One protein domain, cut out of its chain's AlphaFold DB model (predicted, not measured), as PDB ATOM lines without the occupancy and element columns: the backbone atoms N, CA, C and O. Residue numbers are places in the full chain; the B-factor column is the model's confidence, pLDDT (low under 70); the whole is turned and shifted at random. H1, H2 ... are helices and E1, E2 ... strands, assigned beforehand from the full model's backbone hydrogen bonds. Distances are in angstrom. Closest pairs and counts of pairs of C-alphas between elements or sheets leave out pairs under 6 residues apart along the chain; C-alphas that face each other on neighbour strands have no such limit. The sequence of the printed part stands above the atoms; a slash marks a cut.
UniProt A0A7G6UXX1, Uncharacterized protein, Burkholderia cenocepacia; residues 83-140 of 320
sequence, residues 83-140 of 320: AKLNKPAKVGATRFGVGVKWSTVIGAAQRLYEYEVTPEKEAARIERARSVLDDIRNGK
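This is residues 83 to 140 of the 320 residues of an uncharacterized protein of Burkholderia cenocepacia (UniProt A0A7G6UXX1). Two helices, H1 and H2, follow each other nearly end to end and make a wide corner at their link, and a small hairpin of two strands, E1 and E2, packs on H1. H2 makes a bare arm: residues 118 to 124, 126 to 131 and 133 to 139 stick out. The printed part has 58 residues, with two named strands and then two named helices in the order E1, E2, H1, H2; the sheet E1 - E2 is antiparallel, and the class is mostly helix. The whole is extended, with a radius of gyration of the C-alphas of 17.6 A and spans of 52 by 22 by 16 A.

Start at Ala 83 and go on to C-alpha 89 at (-21.504, 23.398, 35.491), where E1, residues 89 to 91, begins. E2 follows at residues 94 to 96. Find C-alpha 102 at (-22.243, 13.854, 37.225); from there H1 runs 21.1 A to residue 116. H2, residues 119 to 137, runs 26.4 A to C-alpha 137 at (11.430, 31.851, 13.717).

Look first at the hairpin E1 and E2, antiparallel at 154 degrees: N 89 and O 96 are 3.0 A apart and N 96 and O 89 2.8 A, within hydrogen-bond range. The closest C-alphas of E1 and H1 are those of Val 91 and Ala 109, 5.9 A apart; for E2 and H1 they are Phe 96 and Val 105, 7.2 A. H1 and H2 are close but not clearly touching, their closest C-alphas, Glu 116 and Glu 122, being 7.9 A apart. They run the same way at a steep tilt of 65 degrees. H2 is apart from E1 and E2. In H1 and H2 every O i to N i+4 pair is within hydrogen-bond range.

The two C-alphas farthest apart, those of Gly 99 and Asn 138, are 52.5 A apart. The printed part has no cut, and its three links are tight. The mean pLDDT of the printed part is 88.6, and no printed residue is under 70.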
ATOM      1  N   ALA A  83     -24.163  10.502  42.137       79.31
ATOM      2  CA  ALA A  83     -23.654  11.833  42.450       79.31
ATOM      3  C   ALA A  83     -24.285  12.881  41.529       79.31
ATOM      4  O   ALA A  83     -24.268  12.770  40.300       79.31
ATOM      5  N   LYS A  84     -24.858  13.915  42.140       90.44
ATOM      6  CA  LYS A  84     -25.497  15.035  41.451       90.44
ATOM      7  C   LYS A  84     -24.676  16.300  41.648       90.44
ATOM      8  O   LYS A  84     -24.043  16.491  42.682       90.44
ATOM      9  N   LEU A  85     -24.673  17.159  40.637       89.62
ATOM     10  CA  LEU A  85     -24.071  18.483  40.692       89.62
ATOM     11  C   LEU A  85     -24.660  19.258  41.873       89.62
ATOM     12  O   LEU A  85     -25.870  19.450  41.945       89.62
ATOM     13  N   ASN A  86     -23.808  19.707  42.788       90.31
ATOM     14  CA  ASN A  86     -24.176  20.602  43.888       90.31
ATOM     15  C   ASN A  86     -24.103  22.084  43.478       90.31
ATOM     16  O   ASN A  86     -24.729  22.933  44.104       90.31
ATOM     17  N   LYS A  87     -23.363  22.387  42.409       92.31
ATOM     18  CA  LYS A  87     -23.234  23.704  41.777       92.31
ATOM     19  C   LYS A  87     -23.485  23.561  40.272       92.31
ATOM     20  O   LYS A  87     -23.293  22.467  39.748       92.31
ATOM     21  N   PRO A  88     -23.937  24.607  39.565       93.31
ATOM     22  CA  PRO A  88     -24.081  24.533  38.115       93.31
ATOM     23  C   PRO A  88     -22.716  24.330  37.436       93.31
ATOM     24  O   PRO A  88     -21.703  24.838  37.914       93.31
ATOM     25  N   ALA A  89     -22.702  23.625  36.305       95.81
ATOM     26  CA  ALA A  89     -21.504  23.398  35.491       95.81
ATOM     27  C   ALA A  89     -21.739  23.813  34.034       95.81
ATOM     28  O   ALA A  89     -22.878  23.898  33.571       95.81
ATOM     29  N   LYS A  90     -20.661  24.059  33.288       96.06
ATOM     30  CA  LYS A  90     -20.715  24.388  31.859       96.06
ATOM     31  C   LYS A  90     -19.710  23.530  31.099       96.06
ATOM     32  O   LYS A  90     -18.563  23.427  31.514       96.06
ATOM     33  N   VAL A  91     -20.151  22.941  29.991       95.75
ATOM     34  CA  VAL A  91     -19.322  22.139  29.082       95.75
ATOM     35  C   VAL A  91     -19.574  22.642  27.663       95.75
ATOM     36  O   VAL A  91     -20.690  22.526  27.144       95.75
ATOM     37  N   GLY A  92     -18.565  23.262  27.050       92.06
ATOM     38  CA  GLY A  92     -18.721  23.972  25.777       92.06
ATOM     39  C   GLY A  92     -19.782  25.070  25.886       92.06
ATOM     40  O   GLY A  92     -19.730  25.908  26.784       92.06
ATOM     41  N   ALA A  93     -20.783  25.057  25.004       91.69
ATOM     42  CA  ALA A  93     -21.921  25.980  25.066       91.69
ATOM     43  C   ALA A  93     -23.039  25.539  26.041       91.69
ATOM     44  O   ALA A  93     -23.895  26.350  26.398       91.69
ATOM     45  N   THR A  94     -23.035  24.281  26.498       93.56
ATOM     46  CA  THR A  94     -24.128  23.703  27.300       93.56
ATOM     47  C   THR A  94     -23.936  23.991  28.788       93.56
ATOM     48  O   THR A  94     -22.840  23.825  29.324       93.56
ATOM     49  N   ARG A  95     -25.009  24.396  29.481       95.50
ATOM     50  CA  ARG A  95     -25.037  24.602  30.939       95.50
ATOM     51  C   ARG A  95     -25.859  23.503  31.616       95.50
ATOM     52  O   ARG A  95     -26.979  23.227  31.196       95.50
ATOM     53  N   PHE A  96     -25.325  22.923  32.684       97.00
ATOM     54  CA  PHE A  96     -25.982  21.923  33.521       97.00
ATOM     55  C   PHE A  96     -26.370  22.545  34.860       97.00
ATOM     56  O   PHE A  96     -25.542  23.165  35.531       97.00
ATOM     57  N   GLY A  97     -27.637  22.392  35.240       94.69
ATOM     58  CA  GLY A  97     -28.148  22.868  36.522       94.69
ATOM     59  C   GLY A  97     -27.716  21.997  37.705       94.69
ATOM     60  O   GLY A  97     -27.256  20.864  37.545       94.69
ATOM     61  N   VAL A  98     -27.919  22.530  38.909       94.69
ATOM     62  CA  VAL A  98     -27.802  21.776  40.166       94.69
ATOM     63  C   VAL A  98     -28.768  20.582  40.132       94.69
ATOM     64  O   VAL A  98     -29.890  20.696  39.643       94.69
ATOM     65  N   GLY A  99     -28.339  19.425  40.634       89.31
ATOM     66  CA  GLY A  99     -29.143  18.201  40.680       89.31
ATOM     67  C   GLY A  99     -28.989  17.272  39.467       89.31
ATOM     68  O   GLY A  99     -29.487  16.144  39.511       89.31
ATOM     69  N   VAL A 100     -28.286  17.690  38.409       91.81
ATOM     70  CA  VAL A 100     -27.958  16.826  37.261       91.81
ATOM     71  C   VAL A 100     -26.900  15.799  37.666       91.81
ATOM     72  O   VAL A 100     -25.953  16.133  38.375       91.81
ATOM     73  N   LYS A 101     -27.041  14.544  37.222       92.19
ATOM     74  CA  LYS A 101     -26.057  13.489  37.504       92.19
ATOM     75  C   LYS A 101     -24.690  13.840  36.910       92.19
ATOM     76  O   LYS A 101     -24.609  14.223  35.742       92.19
ATOM     77  N   TRP A 102     -23.622  13.630  37.674       89.50
ATOM     78  CA  TRP A 102     -22.243  13.854  37.225       89.50
ATOM     79  C   TRP A 102     -21.920  13.070  35.949       89.50
ATOM     80  O   TRP A 102     -21.316  13.623  35.033       89.50
ATOM     81  N   SER A 103     -22.426  11.839  35.818       88.81
ATOM     82  CA  SER A 103     -22.265  11.020  34.606       88.81
ATOM     83  C   SER A 103     -22.783  11.698  33.331       88.81
ATOM     84  O   SER A 103     -22.214  11.524  32.257       88.81
ATOM     85  N   THR A 104     -23.827  12.527  33.434       92.81
ATOM     86  CA  THR A 104     -24.375  13.266  32.286       92.81
ATOM     87  C   THR A 104     -23.438  14.384  31.834       92.81
ATOM     88  O   THR A 104     -23.266  14.596  30.635       92.81
ATOM     89  N   VAL A 105     -22.808  15.072  32.789       93.50
ATOM     90  CA  VAL A 105     -21.834  16.142  32.527       93.50
ATOM     91  C   VAL A 105     -20.573  15.557  31.902       93.50
ATOM     92  O   VAL A 105     -20.108  16.059  30.883       93.50
ATOM     93  N   ILE A 106     -20.071  14.458  32.472       91.50
ATOM     94  CA  ILE A 106     -18.894  13.738  31.972       91.50
ATOM     95  C   ILE A 106     -19.146  13.247  30.543       91.50
ATOM     96  O   ILE A 106     -18.352  13.538  29.653       91.50
ATOM     97  N   GLY A 107     -20.291  12.606  30.284       93.38
ATOM     98  CA  GLY A 107     -20.638  12.155  28.935       93.38
ATOM     99  C   GLY A 107     -20.797  13.303  27.932       93.38
ATOM    100  O   GLY A 107     -20.480  13.148  26.757       93.38
ATOM    101  N   ALA A 108     -21.263  14.478  28.368       94.12
ATOM    102  CA  ALA A 108     -21.304  15.660  27.509       94.12
ATOM    103  C   ALA A 108     -19.905  16.221  27.210       94.12
ATOM    104  O   ALA A 108     -19.663  16.648  26.084       94.12
ATOM    105  N   ALA A 109     -18.994  16.190  28.184       93.88
ATOM    106  CA  ALA A 109     -17.608  16.617  28.004       93.88
ATOM    107  C   ALA A 109     -16.847  15.690  27.056       93.88
ATOM    108  O   ALA A 109     -16.161  16.174  26.164       93.88
ATOM    109  N   GLN A 110     -17.044  14.376  27.181       94.12
ATOM    110  CA  GLN A 110     -16.462  13.390  26.268       94.12
ATOM    111  C   GLN A 110     -16.946  13.597  24.829       94.12
ATOM    112  O   GLN A 110     -16.126  13.696  23.925       94.12
ATOM    113  N   ARG A 111     -18.256  13.786  24.615       91.62
ATOM    114  CA  ARG A 111     -18.793  14.086  23.274       91.62
ATOM    115  C   ARG A 111     -18.275  15.402  22.699       91.62
ATOM    116  O   ARG A 111     -18.071  15.500  21.494       91.62
ATOM    117  N   LEU A 112     -18.098  16.424  23.538       89.56
ATOM    118  CA  LEU A 112     -17.515  17.690  23.097       89.56
ATOM    119  C   LEU A 112     -16.061  17.489  22.669       89.56
ATOM    120  O   LEU A 112     -15.679  17.956  21.602       89.56
ATOM    121  N   TYR A 113     -15.288  16.756  23.467       87.88
ATOM    122  CA  TYR A 113     -13.910  16.416  23.145       87.88
ATOM    123  C   TYR A 113     -13.817  15.624  21.837       87.88
ATOM    124  O   TYR A 113     -13.080  16.024  20.946       87.88
ATOM    125  N   GLU A 114     -14.623  14.578  21.652       87.00
ATOM    126  CA  GLU A 114     -14.686  13.815  20.393       87.00
ATOM    127  C   GLU A 114     -15.041  14.702  19.188       87.00
ATOM    128  O   GLU A 114     -14.484  14.541  18.104       87.00
ATOM    129  N   TYR A 115     -15.938  15.675  19.370       84.69
ATOM    130  CA  TYR A 115     -16.306  16.633  18.325       84.69
ATOM    131  C   TYR A 115     -15.218  17.685  18.037       84.69
ATOM    132  O   TYR A 115     -15.143  18.233  16.930       84.69
ATOM    133  N   GLU A 116     -14.404  18.037  19.027       81.38
ATOM    134  CA  GLU A 116     -13.281  18.966  18.872       81.38
ATOM    135  C   GLU A 116     -12.044  18.270  18.296       81.38
ATOM    136  O   GLU A 116     -11.347  18.861  17.473       81.38
ATOM    137  N   VAL A 117     -11.845  16.994  18.629       78.88
ATOM    138  CA  VAL A 117     -10.755  16.128  18.163       78.88
ATOM    139  C   VAL A 117     -11.183  15.351  16.911       78.88
ATOM    140  O   VAL A 117     -11.015  14.143  16.780       78.88
ATOM    141  N   THR A 118     -11.749  16.064  15.941       82.50
ATOM    142  CA  THR A 118     -11.863  15.560  14.563       82.50
ATOM    143  C   THR A 118     -10.527  15.765  13.841       82.50
ATOM    144  O   THR A 118      -9.905  16.813  14.058       82.50
ATOM    145  N   PRO A 119     -10.091  14.849  12.958       77.50
ATOM    146  CA  PRO A 119      -8.800  14.953  12.272       77.50
ATOM    147  C   PRO A 119      -8.634  16.266  11.494       77.50
ATOM    148  O   PRO A 119      -7.532  16.805  11.422       77.50
ATOM    149  N   GLU A 120      -9.722  16.849  10.992       78.12
ATOM    150  CA  GLU A 120      -9.715  18.128  10.279       78.12
ATOM    151  C   GLU A 120      -9.442  19.319  11.213       78.12
ATOM    152  O   GLU A 120      -8.693  20.234  10.865       78.12
ATOM    153  N   LYS A 121     -10.018  19.317  12.420       78.94
ATOM    154  CA  LYS A 121      -9.778  20.369  13.423       78.94
ATOM    155  C   LYS A 121      -8.406  20.245  14.063       78.94
ATOM    156  O   LYS A 121      -7.773  21.270  14.317       78.94
ATOM    157  N   GLU A 122      -7.934  19.019  14.274       77.56
ATOM    158  CA  GLU A 122      -6.580  18.786  14.766       77.56
ATOM    159  C   GLU A 122      -5.548  19.198  13.707       77.56
ATOM    160  O   GLU A 122      -4.600  19.906  14.031       77.56
ATOM    161  N   ALA A 123      -5.794  18.918  12.419       82.44
ATOM    162  CA  ALA A 123      -4.981  19.454  11.325       82.44
ATOM    163  C   ALA A 123      -4.968  20.995  11.314       82.44
ATOM    164  O   ALA A 123      -3.903  21.601  11.223       82.44
ATOM    165  N   ALA A 124      -6.122  21.648  11.498       84.81
ATOM    166  CA  ALA A 124      -6.200  23.110  11.591       84.81
ATOM    167  C   ALA A 124      -5.511  23.686  12.846       84.81
ATOM    168  O   ALA A 124      -5.060  24.833  12.853       84.81
ATOM    169  N   ARG A 125      -5.441  22.924  13.941       84.38
ATOM    170  CA  ARG A 125      -4.701  23.302  15.152       84.38
ATOM    171  C   ARG A 125      -3.194  23.158  14.947       84.38
ATOM    172  O   ARG A 125      -2.462  24.073  15.315       84.38
ATOM    173  N   ILE A 126      -2.751  22.074  14.308       86.94
ATOM    174  CA  ILE A 126      -1.351  21.856  13.920       86.94
ATOM    175  C   ILE A 126      -0.886  22.952  12.954       86.94
ATOM    176  O   ILE A 126       0.204  23.488  13.130       86.94
ATOM    177  N   GLU A 127      -1.719  23.339  11.986       90.38
ATOM    178  CA  GLU A 127      -1.388  24.408  11.038       90.38
ATOM    179  C   GLU A 127      -1.249  25.768  11.731       90.38
ATOM    180  O   GLU A 127      -0.282  26.492  11.506       90.38
ATOM    181  N   ARG A 128      -2.156  26.092  12.663       87.31
ATOM    182  CA  ARG A 128      -2.023  27.303  13.489       87.31
ATOM    183  C   ARG A 128      -0.751  27.281  14.334       87.31
ATOM    184  O   ARG A 128      -0.057  28.289  14.394       87.31
ATOM    185  N   ALA A 129      -0.423  26.144  14.946       86.81
ATOM    186  CA  ALA A 129       0.809  26.000  15.718       86.81
ATOM    187  C   ALA A 129       2.061  26.176  14.839       86.81
ATOM    188  O   ALA A 129       2.993  26.871  15.238       86.81
ATOM    189  N   ARG A 130       2.063  25.616  13.621       91.31
ATOM    190  CA  ARG A 130       3.135  25.822  12.633       91.31
ATOM    191  C   ARG A 130       3.273  27.284  12.236       91.31
ATOM    192  O   ARG A 130       4.382  27.799  12.272       91.31
ATOM    193  N   SER A 131       2.163  27.960  11.947       90.19
ATOM    194  CA  SER A 131       2.173  29.385  11.611       90.19
ATOM    195  C   SER A 131       2.751  30.244  12.739       90.19
ATOM    196  O   SER A 131       3.494  31.178  12.460       90.19
ATOM    197  N   VAL A 132       2.442  29.936  14.003       87.56
ATOM    198  CA  VAL A 132       3.002  30.661  15.156       87.56
ATOM    199  C   VAL A 132       4.506  30.405  15.292       87.56
ATOM    200  O   VAL A 132       5.266  31.349  15.487       87.56
ATOM    201  N   LEU A 133       4.956  29.155  15.146       87.62
ATOM    202  CA  LEU A 133       6.384  28.819  15.187       87.62
ATOM    203  C   LEU A 133       7.170  29.462  14.038       87.62
ATOM    204  O   LEU A 133       8.290  29.923  14.248       87.62
ATOM    205  N   ASP A 134       6.587  29.521  12.842       90.38
ATOM    206  CA  ASP A 134       7.189  30.195  11.694       90.38
ATOM    207  C   ASP A 134       7.274  31.709  11.917       90.38
ATOM    208  O   ASP A 134       8.309  32.307  11.627       90.38
ATOM    209  N   ASP A 135       6.240  32.327  12.490       86.56
ATOM    210  CA  ASP A 135       6.264  33.745  12.858       86.56
ATOM    211  C   ASP A 135       7.341  34.043  13.927       86.56
ATOM    212  O   ASP A 135       8.042  35.051  13.821       86.56
ATOM    213  N   ILE A 136       7.528  33.161  14.920       85.75
ATOM    214  CA  ILE A 136       8.606  33.277  15.923       85.75
ATOM    215  C   ILE A 136       9.976  33.132  15.257       85.75
ATOM    216  O   ILE A 136      10.852  33.973  15.453       85.75
ATOM    217  N   ARG A 137      10.163  32.098  14.425       87.06
ATOM    218  CA  ARG A 137      11.430  31.851  13.717       87.06
ATOM    219  C   ARG A 137      11.808  33.011  12.799       87.06
ATOM    220  O   ARG A 137      12.985  33.335  12.679       87.06
ATOM    221  N   ASN A 138      10.820  33.630  12.162       87.38
ATOM    222  CA  ASN A 138      11.020  34.769  11.272       87.38
ATOM    223  C   ASN A 138      11.107  36.109  12.027       87.38
ATOM    224  O   ASN A 138      11.147  37.158  11.389       87.38
ATOM    225  N   GLY A 139      11.123  36.090  13.366       82.25
ATOM    226  CA  GLY A 139      11.300  37.283  14.195       82.25
ATOM    227  C   GLY A 139      10.111  38.242  14.176       82.25
ATOM    228  O   GLY A 139      10.235  39.376  14.619       82.25
ATOM    229  N   LYS A 140       8.940  37.814  13.697       76.50
ATOM    230  CA  LYS A 140       7.734  38.655  13.621       76.50
ATOM    231  C   LYS A 140       7.172  38.995  15.006       76.50
ATOM    232  O   LYS A 140       6.514  40.017  15.164       76.50
TER     233      LYS A 140